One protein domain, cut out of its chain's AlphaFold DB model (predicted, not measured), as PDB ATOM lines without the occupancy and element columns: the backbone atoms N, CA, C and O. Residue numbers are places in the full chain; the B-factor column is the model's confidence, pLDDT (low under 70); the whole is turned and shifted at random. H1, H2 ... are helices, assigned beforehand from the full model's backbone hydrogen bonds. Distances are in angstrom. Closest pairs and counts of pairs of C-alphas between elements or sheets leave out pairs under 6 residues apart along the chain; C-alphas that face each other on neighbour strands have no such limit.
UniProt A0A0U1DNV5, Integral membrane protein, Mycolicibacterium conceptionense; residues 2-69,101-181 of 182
ATOM      1  N   ALA A   2     129.289 166.806 176.638       70.81
ATOM      2  CA  ALA A   2     129.988 165.508 176.596       70.81
ATOM      3  C   ALA A   2     129.325 164.402 175.737       70.81
ATOM      4  O   ALA A   2     130.017 163.549 175.195       70.81
ATOM      5  N   SER A   3     127.996 164.407 175.565       77.69
ATOM      6  CA  SER A   3     127.303 163.395 174.748       77.69
ATOM      7  C   SER A   3     127.585 163.522 173.246       77.69
ATOM      8  O   SER A   3     127.689 162.505 172.565       77.69
ATOM      9  N   ARG A   4     127.760 164.754 172.740       81.56
ATOM     10  CA  ARG A   4     128.043 165.023 171.319       81.56
ATOM     11  C   ARG A   4     129.459 164.604 170.907       81.56
ATOM     12  O   ARG A   4     129.628 164.047 169.830       81.56
ATOM     13  N   SER A   5     130.465 164.805 171.761       81.44
ATOM     14  CA  SER A   5     131.851 164.425 171.439       81.44
ATOM     15  C   SER A   5     132.059 162.906 171.420       81.44
ATOM     16  O   SER A   5     132.839 162.398 170.612       81.44
ATOM     17  N   VAL A   6     131.343 162.170 172.279       81.56
ATOM     18  CA  VAL A   6     131.368 160.699 172.318       81.56
ATOM     19  C   VAL A   6     130.658 160.095 171.103       81.56
ATOM     20  O   VAL A   6     131.166 159.121 170.546       81.56
ATOM     21  N   SER A   7     129.521 160.655 170.668       80.75
ATOM     22  CA  SER A   7     128.863 160.210 169.429       80.75
ATOM     23  C   SER A   7     129.749 160.467 168.213       80.75
ATOM     24  O   SER A   7     129.994 159.551 167.440       80.75
ATOM     25  N   GLU A   8     130.355 161.651 168.119       81.62
ATOM     26  CA  GLU A   8     131.238 162.019 167.006       81.62
ATOM     27  C   GLU A   8     132.492 161.120 166.920       81.62
ATOM     28  O   GLU A   8     132.872 160.651 165.843       81.62
ATOM     29  N   HIS A   9     133.103 160.771 168.059       80.31
ATOM     30  CA  HIS A   9     134.202 159.795 168.096       80.31
ATOM     31  C   HIS A   9     133.757 158.375 167.709       80.31
ATOM     32  O   HIS A   9     134.500 157.644 167.047       80.31
ATOM     33  N   ARG A  10     132.551 157.951 168.110       81.06
ATOM     34  CA  ARG A  10     132.004 156.642 167.716       81.06
ATOM     35  C   ARG A  10     131.714 156.582 166.219       81.06
ATOM     36  O   ARG A  10     132.052 155.570 165.600       81.06
ATOM     37  N   ASP A  11     131.183 157.657 165.649       86.25
ATOM     38  CA  ASP A  11     130.841 157.758 164.230       86.25
ATOM     39  C   ASP A  11     132.103 157.772 163.361       86.25
ATOM     40  O   ASP A  11     132.221 156.991 162.416       86.25
ATOM     41  N   THR A  12     133.127 158.544 163.738       88.25
ATOM     42  CA  THR A  12     134.426 158.547 163.036       88.25
ATOM     43  C   THR A  12     135.124 157.185 163.091       88.25
ATOM     44  O   THR A  12     135.635 156.699 162.075       88.25
ATOM     45  N   ALA A  13     135.108 156.513 164.247       89.69
ATOM     46  CA  ALA A  13     135.657 155.167 164.380       89.69
ATOM     47  C   ALA A  13     134.863 154.133 163.559       89.69
ATOM     48  O   ALA A  13     135.463 153.240 162.954       89.69
ATOM     49  N   ALA A  14     133.532 154.248 163.510       90.38
ATOM     50  CA  ALA A  14     132.674 153.389 162.697       90.38
ATOM     51  C   ALA A  14     132.936 153.576 161.197       90.38
ATOM     52  O   ALA A  14     133.169 152.586 160.503       90.38
ATOM     53  N   LEU A  15     133.018 154.822 160.722       90.06
ATOM     54  CA  LEU A  15     133.343 155.148 159.330       90.06
ATOM     55  C   LEU A  15     134.722 154.625 158.925       90.06
ATOM     56  O   LEU A  15     134.888 154.060 157.842       90.06
ATOM     57  N   ARG A  16     135.721 154.742 159.809       90.69
ATOM     58  CA  ARG A  16     137.059 154.193 159.561       90.69
ATOM     59  C   ARG A  16     137.034 152.669 159.435       90.69
ATOM     60  O   ARG A  16     137.635 152.132 158.506       90.69
ATOM     61  N   ARG A  17     136.329 151.966 160.330       92.12
ATOM     62  CA  ARG A  17     136.173 150.501 160.256       92.12
ATOM     63  C   ARG A  17     135.437 150.076 158.988       92.12
ATOM     64  O   ARG A  17     135.900 149.164 158.310       92.12
ATOM     65  N   ALA A  18     134.351 150.763 158.637       92.06
ATOM     66  CA  ALA A  18     133.605 150.509 157.408       92.06
ATOM     67  C   ALA A  18     134.492 150.696 156.167       92.06
ATOM     68  O   ALA A  18     134.482 149.857 155.268       92.06
ATOM     69  N   ARG A  19     135.343 151.729 156.148       92.19
ATOM     70  CA  ARG A  19     136.306 151.956 155.064       92.19
ATOM     71  C   ARG A  19     137.341 150.847 154.935       92.19
ATOM     72  O   ARG A  19     137.638 150.439 153.817       92.19
ATOM     73  N   ILE A  20     137.864 150.348 156.051       94.44
ATOM     74  CA  ILE A  20     138.793 149.210 156.049       94.44
ATOM     75  C   ILE A  20     138.086 147.949 155.543       94.44
ATOM     76  O   ILE A  20     138.637 147.254 154.696       94.44
ATOM     77  N   ALA A  21     136.861 147.679 156.001       93.00
ATOM     78  CA  ALA A  21     136.093 146.509 155.583       93.00
ATOM     79  C   ALA A  21     135.782 146.529 154.076       93.00
ATOM     80  O   ALA A  21     136.048 145.553 153.380       93.00
ATOM     81  N   VAL A  22     135.293 147.657 153.549       91.00
ATOM     82  CA  VAL A  22     135.040 147.813 152.107       91.00
ATOM     83  C   VAL A  22     136.349 147.756 151.318       91.00
ATOM     84  O   VAL A  22     136.415 147.081 150.296       91.00
ATOM     85  N   GLY A  23     137.417 148.389 151.806       91.81
ATOM     86  CA  GLY A  23     138.743 148.288 151.193       91.81
ATOM     87  C   GLY A  23     139.251 146.844 151.116       91.81
ATOM     88  O   GLY A  23     139.767 146.436 150.080       91.81
ATOM     89  N   ALA A  24     139.047 146.045 152.167       94.38
ATOM     90  CA  ALA A  24     139.407 144.630 152.182       94.38
ATOM     91  C   ALA A  24     138.600 143.808 151.161       94.38
ATOM     92  O   ALA A  24     139.167 142.916 150.532       94.38
ATOM     93  N   LEU A  25     137.318 144.128 150.938       90.75
ATOM     94  CA  LEU A  25     136.519 143.511 149.869       90.75
ATOM     95  C   LEU A  25     137.133 143.798 148.489       90.75
ATOM     96  O   LEU A  25     137.464 142.861 147.769       90.75
ATOM     97  N   PHE A  26     137.405 145.071 148.170       91.25
ATOM     98  CA  PHE A  26     138.044 145.454 146.902       91.25
ATOM     99  C   PHE A  26     139.418 144.783 146.725       91.25
ATOM    100  O   PHE A  26     139.712 144.247 145.657       91.25
ATOM    101  N   LEU A  27     140.241 144.770 147.779       93.19
ATOM    102  CA  LEU A  27     141.564 144.139 147.781       93.19
ATOM    103  C   LEU A  27     141.472 142.637 147.482       93.19
ATOM    104  O   LEU A  27     142.167 142.129 146.601       93.19
ATOM    105  N   THR A  28     140.635 141.922 148.236       89.81
ATOM    106  CA  THR A  28     140.503 140.465 148.118       89.81
ATOM    107  C   THR A  28     139.892 140.072 146.782       89.81
ATOM    108  O   THR A  28     140.386 139.131 146.164       89.81
ATOM    109  N   ASN A  29     138.914 140.829 146.281       88.62
ATOM    110  CA  ASN A  29     138.345 140.603 144.958       88.62
ATOM    111  C   ASN A  29     139.416 140.725 143.857       88.62
ATOM    112  O   ASN A  29     139.606 139.801 143.064       88.62
ATOM    113  N   GLY A  30     140.200 141.812 143.861       84.88
ATOM    114  CA  GLY A  30     141.298 142.004 142.906       84.88
ATOM    115  C   GLY A  30     142.352 140.894 142.981       84.88
ATOM    116  O   GLY A  30     142.774 140.356 141.954       84.88
ATOM    117  N   ALA A  31     142.730 140.489 144.197       88.62
ATOM    118  CA  ALA A  31     143.699 139.417 144.414       88.62
ATOM    119  C   ALA A  31     143.218 138.058 143.885       88.62
ATOM    120  O   ALA A  31     143.994 137.333 143.257       88.62
ATOM    121  N   VAL A  32     141.944 137.715 144.098       84.56
ATOM    122  CA  VAL A  32     141.347 136.466 143.602       84.56
ATOM    123  C   VAL A  32     141.354 136.428 142.073       84.56
ATOM    124  O   VAL A  32     141.811 135.439 141.493       84.56
ATOM    125  N   PHE A  33     140.935 137.510 141.411       81.06
ATOM    126  CA  PHE A  33     140.915 137.591 139.947       81.06
ATOM    127  C   PHE A  33     142.301 137.429 139.323       81.06
ATOM    128  O   PHE A  33     142.493 136.615 138.413       81.06
ATOM    129  N   ALA A  34     143.283 138.164 139.840       84.31
ATOM    130  CA  ALA A  34     144.645 138.118 139.323       84.31
ATOM    131  C   ALA A  34     145.361 136.793 139.623       84.31
ATOM    132  O   ALA A  34     146.296 136.429 138.912       84.31
ATOM    133  N   ASN A  35     144.914 136.038 140.631       82.69
ATOM    134  CA  ASN A  35     145.413 134.685 140.877       82.69
ATOM    135  C   ASN A  35     144.786 133.637 139.938       82.69
ATOM    136  O   ASN A  35     145.412 132.617 139.630       82.69
ATOM    137  N   LEU A  36     143.551 133.880 139.491       78.38
ATOM    138  CA  LEU A  36     142.767 132.955 138.677       78.38
ATOM    139  C   LEU A  36     143.137 133.021 137.187       78.38
ATOM    140  O   LEU A  36     143.372 131.979 136.569       78.38
ATOM    141  N   LEU A  37     143.231 134.229 136.622       80.19
ATOM    142  CA  LEU A  37     143.484 134.451 135.191       80.19
ATOM    143  C   LEU A  37     144.754 133.758 134.655       80.19
ATOM    144  O   LEU A  37     144.684 133.152 133.586       80.19
ATOM    145  N   PRO A  38     145.897 133.735 135.365       79.75
ATOM    146  CA  PRO A  38     147.098 133.050 134.880       79.75
ATOM    147  C   PRO A  38     146.946 131.529 134.734       79.75
ATOM    148  O   PRO A  38     147.712 130.905 134.004       79.75
ATOM    149  N   ARG A  39     145.958 130.914 135.399       79.19
ATOM    150  CA  ARG A  39     145.719 129.457 135.375       79.19
ATOM    151  C   ARG A  39     144.820 129.013 134.224       79.19
ATOM    152  O   ARG A  39     144.695 127.825 133.935       79.19
ATOM    153  N   TYR A  40     144.179 129.958 133.550       78.94
ATOM    154  CA  TYR A  40     143.246 129.695 132.458       78.94
ATOM    155  C   TYR A  40     143.867 128.920 131.273       78.94
ATOM    156  O   TYR A  40     143.245 127.960 130.801       78.94
ATOM    157  N   PRO A  41     145.102 129.228 130.825       78.56
ATOM    158  CA  PRO A  41     145.791 128.433 129.805       78.56
ATOM    159  C   PRO A  41     146.070 126.982 130.234       78.56
ATOM    160  O   PRO A  41     145.999 126.068 129.406       78.56
ATOM    161  N   GLU A  42     146.348 126.751 131.520       76.56
ATOM    162  CA  GLU A  42     146.567 125.408 132.075       76.56
ATOM    163  C   GLU A  42     145.258 124.605 132.056       76.56
ATOM    164  O   GLU A  42     145.224 123.490 131.540       76.56
ATOM    165  N   ILE A  43     144.145 125.211 132.490       77.94
ATOM    166  CA  ILE A  43     142.805 124.597 132.468       77.94
ATOM    167  C   ILE A  43     142.397 124.194 131.045       77.94
ATOM    168  O   ILE A  43     141.866 123.102 130.826       77.94
ATOM    169  N   LYS A  44     142.669 125.050 130.054       80.31
ATOM    170  CA  LYS A  44     142.428 124.745 128.636       80.31
ATOM    171  C   LYS A  44     143.188 123.493 128.188       80.31
ATOM    172  O   LYS A  44     142.623 122.656 127.478       80.31
ATOM    173  N   THR A  45     144.452 123.386 128.595       81.12
ATOM    174  CA  THR A  45     145.351 122.288 128.224       81.12
ATOM    175  C   THR A  45     144.915 120.979 128.878       81.12
ATOM    176  O   THR A  45     144.728 119.983 128.180       81.12
ATOM    177  N   ASP A  46     144.622 121.010 130.177       78.81
ATOM    178  CA  ASP A  46     144.152 119.869 130.972       78.81
ATOM    179  C   ASP A  46     142.788 119.330 130.514       78.81
ATOM    180  O   ASP A  46     142.517 118.124 130.528       78.81
ATOM    181  N   LEU A  47     141.899 120.224 130.078       77.75
ATOM    182  CA  LEU A  47     140.604 119.847 129.512       77.75
ATOM    183  C   LEU A  47     140.701 119.442 128.031       77.75
ATOM    184  O   LEU A  47     139.707 118.956 127.479       77.75
ATOM    185  N   HIS A  48     141.879 119.584 127.410       78.00
ATOM    186  CA  HIS A  48     142.138 119.374 125.984       78.00
ATOM    187  C   HIS A  48     141.116 120.105 125.093       78.00
ATOM    188  O   HIS A  48     140.535 119.518 124.171       78.00
ATOM    189  N   LEU A  49     140.850 121.377 125.406       80.12
ATOM    190  CA  LEU A  49     139.881 122.204 124.688       80.12
ATOM    191  C   LEU A  49     140.525 122.890 123.481       80.12
ATOM    192  O   LEU A  49     141.601 123.480 123.575       80.12
ATOM    193  N   GLY A  50     139.824 122.870 122.346       82.88
ATOM    194  CA  GLY A  50     140.176 123.701 121.194       82.88
ATOM    195  C   GLY A  50     139.903 125.183 121.469       82.88
ATOM    196  O   GLY A  50     139.003 125.508 122.244       82.88
ATOM    197  N   ASN A  51     140.642 126.080 120.809       82.50
ATOM    198  CA  ASN A  51     140.575 127.536 121.026       82.50
ATOM    199  C   ASN A  51     139.152 128.096 120.929       82.50
ATOM    200  O   ASN A  51     138.753 128.867 121.792       82.50
ATOM    201  N   ALA A  52     138.379 127.667 119.927       83.19
ATOM    202  CA  ALA A  52     137.006 128.129 119.727       83.19
ATOM    203  C   ALA A  52     136.065 127.702 120.868       83.19
ATOM    204  O   ALA A  52     135.297 128.509 121.378       83.19
ATOM    205  N   VAL A  53     136.160 126.445 121.319       82.56
ATOM    206  CA  VAL A  53     135.331 125.920 122.421       82.56
ATOM    207  C   VAL A  53     135.721 126.563 123.749       82.56
ATOM    208  O   VAL A  53     134.861 126.891 124.558       82.56
ATOM    209  N   TYR A  54     137.019 126.757 123.965       81.94
ATOM    210  CA  TYR A  54     137.535 127.462 125.128       81.94
ATOM    211  C   TYR A  54     137.081 128.931 125.143       81.94
ATOM    212  O   TYR A  54     136.575 129.393 126.159       81.94
ATOM    213  N   GLY A  55     137.176 129.635 124.011       83.56
ATOM    214  CA  GLY A  55     136.689 131.009 123.869       83.56
ATOM    215  C   GLY A  55     135.187 131.130 124.133       83.56
ATOM    216  O   GLY A  55     134.774 132.006 124.882       83.56
ATOM    217  N   ALA A  56     134.377 130.200 123.614       82.56
ATOM    218  CA  ALA A  56     132.940 130.150 123.891       82.56
ATOM    219  C   ALA A  56     132.626 129.881 125.377       82.56
ATOM    220  O   ALA A  56     131.708 130.475 125.943       82.56
ATOM    221  N   ALA A  57     133.403 129.015 126.036       84.88
ATOM    222  CA  ALA A  57     133.259 128.769 127.468       84.88
ATOM    223  C   ALA A  57     133.619 130.012 128.297       84.88
ATOM    224  O   ALA A  57     132.879 130.366 129.206       84.88
ATOM    225  N   VAL A  58     134.701 130.718 127.948       85.19
ATOM    226  CA  VAL A  58     135.077 131.995 128.583       85.19
ATOM    227  C   VAL A  58     134.020 133.071 128.342       85.19
ATOM    228  O   VAL A  58     133.647 133.761 129.282       85.19
ATOM    229  N   ALA A  59     133.450 133.160 127.139       85.25
ATOM    230  CA  ALA A  59     132.350 134.083 126.847       85.25
ATOM    231  C   ALA A  59     131.091 133.803 127.691       85.25
ATOM    232  O   ALA A  59     130.312 134.716 127.964       85.25
ATOM    233  N   SER A  60     130.912 132.564 128.167       85.25
ATOM    234  CA  SER A  60     129.809 132.215 129.073       85.25
ATOM    235  C   SER A  60     129.925 132.928 130.426       85.25
ATOM    236  O   SER A  60     128.899 133.201 131.036       85.25
ATOM    237  N   PHE A  61     131.138 133.299 130.863       82.94
ATOM    238  CA  PHE A  61     131.349 134.148 132.042       82.94
ATOM    239  C   PHE A  61     130.662 135.507 131.879       82.94
ATOM    240  O   PHE A  61     129.845 135.897 132.709       82.94
ATOM    241  N   SER A  62     130.909 136.190 130.756       81.56
ATOM    242  CA  SER A  62     130.239 137.454 130.429       81.56
ATOM    243  C   SER A  62     128.726 137.276 130.262       81.56
ATOM    244  O   SER A  62     127.962 138.154 130.646       81.56
ATOM    245  N   GLY A  63     128.284 136.125 129.740       79.06
ATOM    246  CA  GLY A  63     126.865 135.772 129.660       79.06
ATOM    247  C   GLY A  63     126.194 135.632 131.031       79.06
ATOM    248  O   GLY A  63     125.052 136.047 131.182       79.06
ATOM    249  N   GLY A  64     126.897 135.101 132.034       69.31
ATOM    250  CA  GLY A  64     126.412 135.053 133.416       69.31
ATOM    251  C   GLY A  64     126.376 136.427 134.079       69.31
ATOM    252  O   GLY A  64     125.476 136.703 134.863       69.31
ATOM    253  N   ALA A  65     127.320 137.297 133.714       70.31
ATOM    254  CA  ALA A  65     127.421 138.647 134.251       70.31
ATOM    255  C   ALA A  65     126.373 139.624 133.682       70.31
ATOM    256  O   ALA A  65     125.771 140.410 134.409       70.31
ATOM    257  N   GLY A  66     126.134 139.568 132.368       52.50
ATOM    258  CA  GLY A  66     125.172 140.427 131.666       52.50
ATOM    259  C   GLY A  66     123.793 139.797 131.454       52.50
ATOM    260  O   GLY A  66     122.873 140.459 130.968       52.50
ATOM    261  N   GLY A  67     123.637 138.514 131.776       47.81
ATOM    262  CA  GLY A  67     122.408 137.776 131.554       47.81
ATOM    263  C   GLY A  67     121.324 138.204 132.531       47.81
ATOM    264  O   GLY A  67     121.295 137.759 133.676       47.81
ATOM    265  N   ARG A  68     120.335 138.965 132.045       46.38
ATOM    266  CA  ARG A  68     118.972 138.764 132.547       46.38
ATOM    267  C   ARG A  68     118.714 137.263 132.432       46.38
ATOM    268  O   ARG A  68     118.876 136.713 131.342       46.38
ATOM    269  N   ILE A  69     118.351 136.604 133.532       46.59
ATOM    270  CA  ILE A  69     117.767 135.259 133.497       46.59
ATOM    271  C   ILE A  69     116.403 135.419 132.819       46.59
ATOM    272  O   ILE A  69     115.360 135.395 133.463       46.59
ATOM    273  N   ARG A 101     131.911 115.535 125.249       56.59
ATOM    274  CA  ARG A 101     131.068 116.749 125.186       56.59
ATOM    275  C   ARG A 101     130.689 117.332 126.555       56.59
ATOM    276  O   ARG A 101     130.360 118.507 126.624       56.59
ATOM    277  N   ARG A 102     130.770 116.554 127.645       64.81
ATOM    278  CA  ARG A 102     130.386 117.020 128.995       64.81
ATOM    279  C   ARG A 102     131.398 117.990 129.610       64.81
ATOM    280  O   ARG A 102     130.992 118.946 130.252       64.81
ATOM    281  N   LYS A 103     132.698 117.781 129.371       73.06
ATOM    282  CA  LYS A 103     133.779 118.624 129.917       73.06
ATOM    283  C   LYS A 103     133.639 120.120 129.563       73.06
ATOM    284  O   LYS A 103     133.630 120.920 130.491       73.06
ATOM    285  N   PRO A 104     133.487 120.517 128.282       78.75
ATOM    286  CA  PRO A 104     133.317 121.929 127.935       78.75
ATOM    287  C   PRO A 104     131.998 122.517 128.442       78.75
ATOM    288  O   PRO A 104     131.987 123.670 128.846       78.75
ATOM    289  N   LEU A 105     130.913 121.736 128.472       82.50
ATOM    290  CA  LEU A 105     129.614 122.217 128.951       82.50
ATOM    291  C   LEU A 105     129.619 122.474 130.466       82.50
ATOM    292  O   LEU A 105     129.116 123.496 130.913       82.50
ATOM    293  N   MET A 106     130.228 121.581 131.251       82.81
ATOM    294  CA  MET A 106     130.401 121.788 132.695       82.81
ATOM    295  C   MET A 106     131.313 122.983 132.983       82.81
ATOM    296  O   MET A 106     131.031 123.751 133.894       82.81
ATOM    297  N   PHE A 107     132.377 123.161 132.196       83.44
ATOM    298  CA  PHE A 107     133.269 124.312 132.324       83.44
ATOM    299  C   PHE A 107     132.564 125.630 131.971       83.44
ATOM    300  O   PHE A 107     132.646 126.582 132.736       83.44
ATOM    301  N   ALA A 108     131.810 125.666 130.870       84.44
ATOM    302  CA  ALA A 108     131.002 126.819 130.479       84.44
ATOM    303  C   ALA A 108     129.921 127.146 131.523       84.44
ATOM    304  O   ALA A 108     129.770 128.304 131.894       84.44
ATOM    305  N   GLY A 109     129.220 126.136 132.053       84.69
ATOM    306  CA  GLY A 109     128.240 126.320 133.127       84.69
ATOM    307  C   GLY A 109     128.870 126.831 134.427       84.69
ATOM    308  O   GLY A 109     128.316 127.718 135.067       84.69
ATOM    309  N   ALA A 110     130.055 126.332 134.790       85.56
ATOM    310  CA  ALA A 110     130.803 126.833 135.942       85.56
ATOM    311  C   ALA A 110     131.247 128.290 135.750       85.56
ATOM    312  O   ALA A 110     131.126 129.081 136.678       85.56
ATOM    313  N   LEU A 111     131.715 128.660 134.553       85.50
ATOM    314  CA  LEU A 111     132.083 130.039 134.228       85.50
ATOM    315  C   LEU A 111     130.872 130.971 134.186       85.50
ATOM    316  O   LEU A 111     130.965 132.088 134.675       85.50
ATOM    317  N   PHE A 112     129.735 130.507 133.670       86.19
ATOM    318  CA  PHE A 112     128.479 131.252 133.703       86.19
ATOM    319  C   PHE A 112     128.037 131.539 135.141       86.19
ATOM    320  O   PHE A 112     127.784 132.688 135.489       86.19
ATOM    321  N   LEU A 113     128.006 130.517 136.005       85.06
ATOM    322  CA  LEU A 113     127.689 130.703 137.423       85.06
ATOM    323  C   LEU A 113     128.705 131.617 138.113       85.06
ATOM    324  O   LEU A 113     128.309 132.486 138.882       85.06
ATOM    325  N   ALA A 114     129.994 131.460 137.807       81.88
ATOM    326  CA  ALA A 114     131.034 132.335 138.333       81.88
ATOM    327  C   ALA A 114     130.809 133.797 137.917       81.88
ATOM    328  O   ALA A 114     130.907 134.665 138.772       81.88
ATOM    329  N   GLY A 115     130.448 134.066 136.659       81.62
ATOM    330  CA  GLY A 115     130.139 135.415 136.176       81.62
ATOM    331  C   GLY A 115     128.873 136.010 136.799       81.62
ATOM    332  O   GLY A 115     128.844 137.194 137.132       81.62
ATOM    333  N   ALA A 116     127.846 135.186 137.030       80.94
ATOM    334  CA  ALA A 116     126.636 135.610 137.733       80.94
ATOM    335  C   ALA A 116     126.930 135.973 139.197       80.94
ATOM    336  O   ALA A 116     126.519 137.030 139.674       80.94
ATOM    337  N   CYS A 117     127.680 135.126 139.910       82.50
ATOM    338  CA  CYS A 117     128.120 135.411 141.274       82.50
ATOM    339  C   CYS A 117     129.020 136.649 141.335       82.50
ATOM    340  O   CYS A 117     128.836 137.482 142.218       82.50
ATOM    341  N   ASP A 118     129.953 136.780 140.394       82.81
ATOM    342  CA  ASP A 118     130.847 137.931 140.286       82.81
ATOM    343  C   ASP A 118     130.066 139.239 140.147       82.81
ATOM    344  O   ASP A 118     130.296 140.179 140.898       82.81
ATOM    345  N   SER A 119     129.047 139.267 139.286       82.44
ATOM    346  CA  SER A 119     128.216 140.463 139.112       82.44
ATOM    347  C   SER A 119     127.433 140.833 140.369       82.44
ATOM    348  O   SER A 119     127.291 142.013 140.685       82.44
ATOM    349  N   VAL A 120     126.954 139.846 141.132       79.12
ATOM    350  CA  VAL A 120     126.311 140.105 142.430       79.12
ATOM    351  C   VAL A 120     127.311 140.708 143.419       79.12
ATOM    352  O   VAL A 120     126.984 141.684 144.097       79.12
ATOM    353  N   VAL A 121     128.521 140.146 143.496       81.50
ATOM    354  CA  VAL A 121     129.586 140.635 144.382       81.50
ATOM    355  C   VAL A 121     130.008 142.049 143.993       81.50
ATOM    356  O   VAL A 121     130.098 142.904 144.870       81.50
ATOM    357  N   ASP A 122     130.201 142.321 142.704       83.00
ATOM    358  CA  ASP A 122     130.597 143.635 142.200       83.00
ATOM    359  C   ASP A 122     129.535 144.700 142.504       83.00
ATOM    360  O   ASP A 122     129.838 145.738 143.098       83.00
ATOM    361  N   VAL A 123     128.258 144.416 142.218       81.25
ATOM    362  CA  VAL A 123     127.151 145.332 142.536       81.25
ATOM    363  C   VAL A 123     127.058 145.583 144.042       81.25
ATOM    364  O   VAL A 123     126.929 146.736 144.465       81.25
ATOM    365  N   ALA A 124     127.150 144.537 144.870       81.44
ATOM    366  CA  ALA A 124     127.103 144.678 146.324       81.44
ATOM    367  C   ALA A 124     128.285 145.510 146.849       81.44
ATOM    368  O   ALA A 124     128.097 146.437 147.642       81.44
ATOM    369  N   GLN A 125     129.497 145.228 146.374       83.31
ATOM    370  CA  GLN A 125     130.720 145.918 146.771       83.31
ATOM    371  C   GLN A 125     130.685 147.404 146.372       83.31
ATOM    372  O   GLN A 125     130.997 148.275 147.192       83.31
ATOM    373  N   ASN A 126     130.227 147.709 145.156       85.69
ATOM    374  CA  ASN A 126     130.046 149.079 144.682       85.69
ATOM    375  C   ASN A 126     128.938 149.808 145.460       85.69
ATOM    376  O   ASN A 126     129.118 150.962 145.860       85.69
ATOM    377  N   ALA A 127     127.830 149.135 145.781       86.81
ATOM    378  CA  ALA A 127     126.769 149.704 146.611       86.81
ATOM    379  C   ALA A 127     127.255 150.035 148.034       86.81
ATOM    380  O   ALA A 127     126.926 151.102 148.560       86.81
ATOM    381  N   HIS A 128     128.064 149.168 148.648       86.50
ATOM    382  CA  HIS A 128     128.690 149.437 149.945       86.50
ATOM    383  C   HIS A 128     129.671 150.615 149.879       86.50
ATOM    384  O   HIS A 128     129.626 151.486 150.750       86.50
ATOM    385  N   GLY A 129     130.490 150.698 148.826       85.38
ATOM    386  CA  GLY A 129     131.386 151.832 148.593       85.38
ATOM    387  C   GLY A 129     130.639 153.161 148.459       85.38
ATOM    388  O   GLY A 129     131.026 154.151 149.077       85.38
ATOM    389  N   LEU A 130     129.522 153.181 147.727       88.38
ATOM    390  CA  LEU A 130     128.694 154.379 147.551       88.38
ATOM    391  C   LEU A 130     127.933 154.777 148.823       88.38
ATOM    392  O   LEU A 130     127.764 155.967 149.083       88.38
ATOM    393  N   ARG A 131     127.478 153.810 149.633       89.12
ATOM    394  CA  ARG A 131     126.886 154.092 150.956       89.12
ATOM    395  C   ARG A 131     127.904 154.773 151.866       89.12
ATOM    396  O   ARG A 131     127.626 155.860 152.360       89.12
ATOM    397  N   LEU A 132     129.104 154.204 151.969       88.75
ATOM    398  CA  LEU A 132     130.199 154.798 152.730       88.75
ATOM    399  C   LEU A 132     130.583 156.186 152.192       88.75
ATOM    400  O   LEU A 132     130.838 157.098 152.967       88.75
ATOM    401  N   GLN A 133     130.593 156.370 150.870       88.25
ATOM    402  CA  GLN A 133     130.884 157.660 150.245       88.25
ATOM    403  C   GLN A 133     129.886 158.752 150.655       88.25
ATOM    404  O   GLN A 133     130.299 159.882 150.914       88.25
ATOM    405  N   ARG A 134     128.588 158.423 150.725       89.06
ATOM    406  CA  ARG A 134     127.538 159.364 151.150       89.06
ATOM    407  C   ARG A 134     127.733 159.819 152.592       89.06
ATOM    408  O   ARG A 134     127.623 161.008 152.860       89.06
ATOM    409  N   GLU A 135     128.075 158.897 153.487       87.12
ATOM    410  CA  GLU A 135     128.334 159.210 154.898       87.12
ATOM    411  C   GLU A 135     129.660 159.963 155.097       87.12
ATOM    412  O   GLU A 135     129.791 160.777 156.004       87.12
ATOM    413  N   HIS A 136     130.650 159.722 154.233       85.50
ATOM    414  CA  HIS A 136     131.966 160.356 154.317       85.50
ATOM    415  C   HIS A 136     132.022 161.766 153.698       85.50
ATOM    416  O   HIS A 136     132.984 162.497 153.932       85.50
ATOM    417  N   GLY A 137     131.040 162.147 152.872       85.88
ATOM    418  CA  GLY A 137     130.926 163.489 152.280       85.88
ATOM    419  C   GLY A 137     131.977 163.843 151.213       85.88
ATOM    420  O   GLY A 137     132.029 164.981 150.755       85.88
ATOM    421  N   ARG A 138     132.827 162.894 150.799       84.62
ATOM    422  CA  ARG A 138     133.857 163.064 149.754       84.62
ATOM    423  C   ARG A 138     133.950 161.819 148.888       84.62
ATOM    424  O   ARG A 138     133.741 160.719 149.386       84.62
ATOM    425  N   SER A 139     134.324 161.981 147.618       85.44
ATOM    426  CA  SER A 139     134.534 160.844 146.712       85.44
ATOM    427  C   SER A 139     135.660 159.934 147.211       85.44
ATOM    428  O   SER A 139     136.786 160.382 147.421       85.44
ATOM    429  N   ILE A 140     135.358 158.647 147.400       87.56
ATOM    430  CA  ILE A 140     136.318 157.624 147.850       87.56
ATOM    431  C   ILE A 140     136.480 156.489 146.840       87.56
ATOM    432  O   ILE A 140     137.408 155.688 146.967       87.56
ATOM    433  N   ILE A 141     135.618 156.429 145.825       84.25
ATOM    434  CA  ILE A 141     135.554 155.319 144.873       84.25
ATOM    435  C   ILE A 141     136.874 155.103 144.121       84.25
ATOM    436  O   ILE A 141     137.295 153.963 143.948       84.25
ATOM    437  N   ASN A 142     137.587 156.181 143.773       86.62
ATOM    438  CA  ASN A 142     138.890 156.090 143.106       86.62
ATOM    439  C   ASN A 142     139.944 155.419 144.006       86.62
ATOM    440  O   ASN A 142     140.714 154.575 143.559       86.62
ATOM    441  N   SER A 143     139.928 155.725 145.309       87.75
ATOM    442  CA  SER A 143     140.826 155.077 146.274       87.75
ATOM    443  C   SER A 143     140.491 153.596 146.483       87.75
ATOM    444  O   SER A 143     141.398 152.793 146.671       87.75
ATOM    445  N   LEU A 144     139.214 153.211 146.392       89.38
ATOM    446  CA  LEU A 144     138.797 151.806 146.464       89.38
ATOM    447  C   LEU A 144     139.267 151.013 145.234       89.38
ATOM    448  O   LEU A 144     139.775 149.904 145.380       89.38
ATOM    449  N   HIS A 145     139.196 151.606 144.039       90.56
ATOM    450  CA  HIS A 145     139.733 150.997 142.816       90.56
ATOM    451  C   HIS A 145     141.264 150.887 142.843       90.56
ATOM    452  O   HIS A 145     141.813 149.881 142.399       90.56
ATOM    453  N   ALA A 146     141.961 151.865 143.429       91.56
ATOM    454  CA  ALA A 146     143.402 151.762 143.654       91.56
ATOM    455  C   ALA A 146     143.756 150.581 144.580       91.56
ATOM    456  O   ALA A 146     144.707 149.845 144.312       91.56
ATOM    457  N   VAL A 147     142.963 150.345 145.632       91.50
ATOM    458  CA  VAL A 147     143.124 149.179 146.520       91.50
ATOM    459  C   VAL A 147     142.843 147.865 145.783       91.50
ATOM    460  O   VAL A 147     143.583 146.900 145.964       91.50
ATOM    461  N   TRP A 148     141.836 147.822 144.908       94.00
ATOM    462  CA  TRP A 148     141.592 146.660 144.044       94.00
ATOM    463  C   TRP A 148     142.782 146.362 143.128       94.00
ATOM    464  O   TRP A 148     143.217 145.215 143.043       94.00
ATOM    465  N   ALA A 149     143.371 147.393 142.512       91.19
ATOM    466  CA  ALA A 149     144.555 147.242 141.669       91.19
ATOM    467  C   ALA A 149     145.765 146.729 142.467       91.19
ATOM    468  O   ALA A 149     146.469 145.827 142.012       91.19
ATOM    469  N   ALA A 150     145.976 147.234 143.688       92.69
ATOM    470  CA  ALA A 150     146.999 146.712 144.593       92.69
ATOM    471  C   ALA A 150     146.761 145.226 144.922       92.69
ATOM    472  O   ALA A 150     147.692 144.423 144.881       92.69
ATOM    473  N   GLY A 151     145.505 144.847 145.174       90.88
ATOM    474  CA  GLY A 151     145.094 143.457 145.351       90.88
ATOM    475  C   GLY A 151     145.433 142.599 144.136       90.88
ATOM    476  O   GLY A 151     146.040 141.544 144.290       90.88
ATOM    477  N   ALA A 152     145.127 143.071 142.927       88.81
ATOM    478  CA  ALA A 152     145.456 142.378 141.686       88.81
ATOM    479  C   ALA A 152     146.972 142.170 141.509       88.81
ATOM    480  O   ALA A 152     147.410 141.071 141.169       88.81
ATOM    481  N   ILE A 153     147.790 143.182 141.813       89.75
ATOM    482  CA  ILE A 153     149.255 143.054 141.791       89.75
ATOM    483  C   ILE A 153     149.707 141.964 142.771       89.75
ATOM    484  O   ILE A 153     150.419 141.039 142.380       89.75
ATOM    485  N   LEU A 154     149.253 142.023 144.027       90.88
ATOM    486  CA  LEU A 154     149.592 141.027 145.049       90.88
ATOM    487  C   LEU A 154     149.136 139.614 144.645       90.88
ATOM    488  O   LEU A 154     149.899 138.654 144.745       90.88
ATOM    489  N   GLY A 155     147.915 139.486 144.126       85.38
ATOM    490  CA  GLY A 155     147.351 138.231 143.636       85.38
ATOM    491  C   GLY A 155     148.175 137.620 142.506       85.38
ATOM    492  O   GLY A 155     148.473 136.426 142.555       85.38
ATOM    493  N   GLY A 156     148.616 138.435 141.546       84.25
ATOM    494  CA  GLY A 156     149.481 138.004 140.448       84.25
ATOM    495  C   GLY A 156     150.878 137.579 140.911       84.25
ATOM    496  O   GLY A 156     151.409 136.582 140.423       84.25
ATOM    497  N   LEU A 157     151.452 138.273 141.900       85.38
ATOM    498  CA  LEU A 157     152.768 137.938 142.463       85.38
ATOM    499  C   LEU A 157     152.774 136.617 143.246       85.38
ATOM    500  O   LEU A 157     153.795 135.932 143.289       85.38
ATOM    501  N   THR A 158     151.644 136.232 143.846       80.25
ATOM    502  CA  THR A 158     151.528 134.960 144.587       80.25
ATOM    503  C   THR A 158     151.383 133.730 143.687       80.25
ATOM    504  O   THR A 158     151.454 132.603 144.184       80.25
ATOM    505  N   VAL A 159     151.196 133.899 142.372       70.06
ATOM    506  CA  VAL A 159     151.127 132.774 141.430       70.06
ATOM    507  C   VAL A 159     152.538 132.210 141.203       70.06
ATOM    508  O   VAL A 159     153.407 132.910 140.679       70.06
ATOM    509  N   PRO A 160     152.811 130.937 141.551       62.28
ATOM    510  CA  PRO A 160     154.131 130.352 141.342       62.28
ATOM    511  C   PRO A 160     154.494 130.299 139.846       62.28
ATOM    512  O   PRO A 160     153.763 129.698 139.064       62.28
ATOM    513  N   ARG A 161     155.662 130.844 139.456       57.41
ATOM    514  CA  ARG A 161     156.187 130.851 138.063       57.41
ATOM    515  C   ARG A 161     156.351 129.457 137.432       57.41
ATOM    516  O   ARG A 161     156.428 129.333 136.216       57.41
ATOM    517  N   ARG A 162     156.414 128.409 138.254       50.72
ATOM    518  CA  ARG A 162     156.274 127.001 137.863       50.72
ATOM    519  C   ARG A 162     155.223 126.407 138.775       50.72
ATOM    520  O   ARG A 162     155.436 126.295 139.985       50.72
ATOM    521  N   SER A 163     154.071 126.074 138.221       49.28
ATOM    522  CA  SER A 163     152.970 125.560 139.004       49.28
ATOM    523  C   SER A 163     153.389 124.218 139.633       49.28
ATOM    524  O   SER A 163     153.507 123.191 138.970       49.28
ATOM    525  N   ARG A 164     153.552 124.181 140.970       43.69
ATOM    526  CA  ARG A 164     153.524 122.928 141.773       43.69
ATOM    527  C   ARG A 164     152.261 122.096 141.496       43.69
ATOM    528  O   ARG A 164     152.138 120.980 141.973       43.69
ATOM    529  N   TRP A 165     151.316 122.652 140.751       49.38
ATOM    530  CA  TRP A 165     150.149 122.026 140.154       49.38
ATOM    531  C   TRP A 165     150.513 120.927 139.135       49.38
ATOM    532  O   TRP A 165     149.908 119.857 139.174       49.38
ATOM    533  N   GLN A 166     151.560 121.122 138.321       45.53
ATOM    534  CA  GLN A 166     152.072 120.121 137.370       45.53
ATOM    535  C   GLN A 166     152.742 118.935 138.083       45.53
ATOM    536  O   GLN A 166     152.483 117.779 137.758       45.53
ATOM    537  N   SER A 167     153.531 119.203 139.128       44.16
ATOM    538  CA  SER A 167     154.256 118.171 139.893       44.16
ATOM    539  C   SER A 167     153.360 117.277 140.754       44.16
ATOM    540  O   SER A 167     153.823 116.289 141.311       44.16
ATOM    541  N   ARG A 168     152.089 117.644 140.935       44.06
ATOM    542  CA  ARG A 168     151.225 117.069 141.975       44.06
ATOM    543  C   ARG A 168     149.996 116.367 141.392       44.06
ATOM    544  O   ARG A 168     149.156 115.930 142.172       44.06
ATOM    545  N   GLY A 169     149.908 116.257 140.062       42.81
ATOM    546  CA  GLY A 169     148.729 115.789 139.335       42.81
ATOM    547  C   GLY A 169     147.622 116.840 139.409       42.81
ATOM    548  O   GLY A 169     147.142 117.157 140.502       42.81
ATOM    549  N   GLY A 170     147.261 117.419 138.262       49.00
ATOM    550  CA  GLY A 170     146.293 118.512 138.155       49.00
ATOM    551  C   GLY A 170     144.947 118.234 138.838       49.00
ATOM    552  O   GLY A 170     144.641 117.123 139.279       49.00
ATOM    553  N   PHE A 171     144.107 119.266 138.935       46.34
ATOM    554  CA  PHE A 171     142.793 119.203 139.595       46.34
ATOM    555  C   PHE A 171     141.949 118.001 139.146       46.34
ATOM    556  O   PHE A 171     141.325 117.344 139.973       46.34
ATOM    557  N   ILE A 172     142.011 117.645 137.861       47.81
ATOM    558  CA  ILE A 172     141.278 116.512 137.282       47.81
ATOM    559  C   ILE A 172     141.798 115.164 137.795       47.81
ATOM    560  O   ILE A 172     140.992 114.260 138.010       47.81
ATOM    561  N   SER A 173     143.104 115.016 138.032       44.38
ATOM    562  CA  SER A 173     143.704 113.795 138.588       44.38
ATOM    563  C   SER A 173     143.189 113.535 140.003       44.38
ATOM    564  O   SER A 173     142.789 112.419 140.324       44.38
ATOM    565  N   ARG A 174     143.110 114.587 140.827       47.34
ATOM    566  CA  ARG A 174     142.535 114.520 142.182       47.34
ATOM    567  C   ARG A 174     141.023 114.327 142.182       47.34
ATOM    568  O   ARG A 174     140.518 113.536 142.968       47.34
ATOM    569  N   TRP A 175     140.307 115.015 141.298       37.66
ATOM    570  CA  TRP A 175     138.852 114.899 141.185       37.66
ATOM    571  C   TRP A 175     138.437 113.496 140.705       37.66
ATOM    572  O   TRP A 175     137.510 112.899 141.240       37.66
ATOM    573  N   SER A 176     139.192 112.912 139.767       35.94
ATOM    574  CA  SER A 176     138.974 111.541 139.276       35.94
ATOM    575  C   SER A 176     139.347 110.472 140.313       35.94
ATOM    576  O   SER A 176     138.665 109.451 140.397       35.94
ATOM    577  N   ALA A 177     140.385 110.715 141.124       38.34
ATOM    578  CA  ALA A 177     140.748 109.848 142.247       38.34
ATOM    579  C   ALA A 177     139.683 109.872 143.358       38.34
ATOM    580  O   ALA A 177     139.311 108.822 143.870       38.34
ATOM    581  N   GLY A 178     139.110 111.043 143.667       31.94
ATOM    582  CA  GLY A 178     138.022 111.179 144.644       31.94
ATOM    583  C   GLY A 178     136.684 110.571 144.198       31.94
ATOM    584  O   GLY A 178     135.900 110.145 145.040       31.94
ATOM    585  N   CYS A 179     136.428 110.487 142.888       32.88
ATOM    586  CA  CYS A 179     135.250 109.808 142.335       32.88
ATOM    587  C   CYS A 179     135.416 108.288 142.159       32.88
ATOM    588  O   CYS A 179     134.417 107.626 141.916       32.88
ATOM    589  N   SER A 180     136.637 107.743 142.247       32.69
ATOM    590  CA  SER A 180     136.876 106.284 142.201       32.69
ATOM    591  C   SER A 180     137.002 105.650 143.592       32.69
ATOM    592  O   SER A 180     137.116 104.437 143.692       32.69
ATOM    593  N   ALA A 181     136.995 106.463 144.654       31.72
ATOM    594  CA  ALA A 181     137.054 106.029 146.053       31.72
ATOM    595  C   ALA A 181     135.668 106.006 146.739       31.72
ATOM    596  O   ALA A 181     135.585 106.087 147.963       31.72
TER     597      ALA A 181
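Overview. This is residues 2 to 69 and 101 to 181 of the 182 residues of the protein "Integral membrane protein" of Mycolicibacterium conceptionense (UniProt A0A0U1DNV5). Two long helices, H1 and H3, run partly side by side, opposite ways; H4 packs on H1, H2 on H3, and residues 2 to 10 stick out. It is all helix: five named in 149 residues. It is loose: radius of gyration of the C-alphas 20.5 A, spans 69 by 37 by 31 A.

Arrangement. H1, residues 2 to 46, touches H3, residues 101 to 136. H2, residues 51 to 66, touches H3, closest C-alphas Ala 57 and Ala 108, 4.2 A. H4, residues 141 to 157, touches H1, closest C-alphas Ala 31 and Gly 155, 3.9 A. H5, residues 171 to 180, touches no helix. In H4 and H5 every O i to N i+4 pair is within hydrogen-bond range, in H1 36 of 41, H2 10 of 12, H3 31 of 32.

Along the chain. H1, 66.1 A long, begins at C-alpha 2 (129.988, 165.508, 176.596); H5 ends at C-alpha 180 (136.876, 106.284, 142.201).

Size, cuts and confidence. Residues 70 to 100 are unprinted, a 24.3 A gap; residues 160 to 181 are under pLDDT 70.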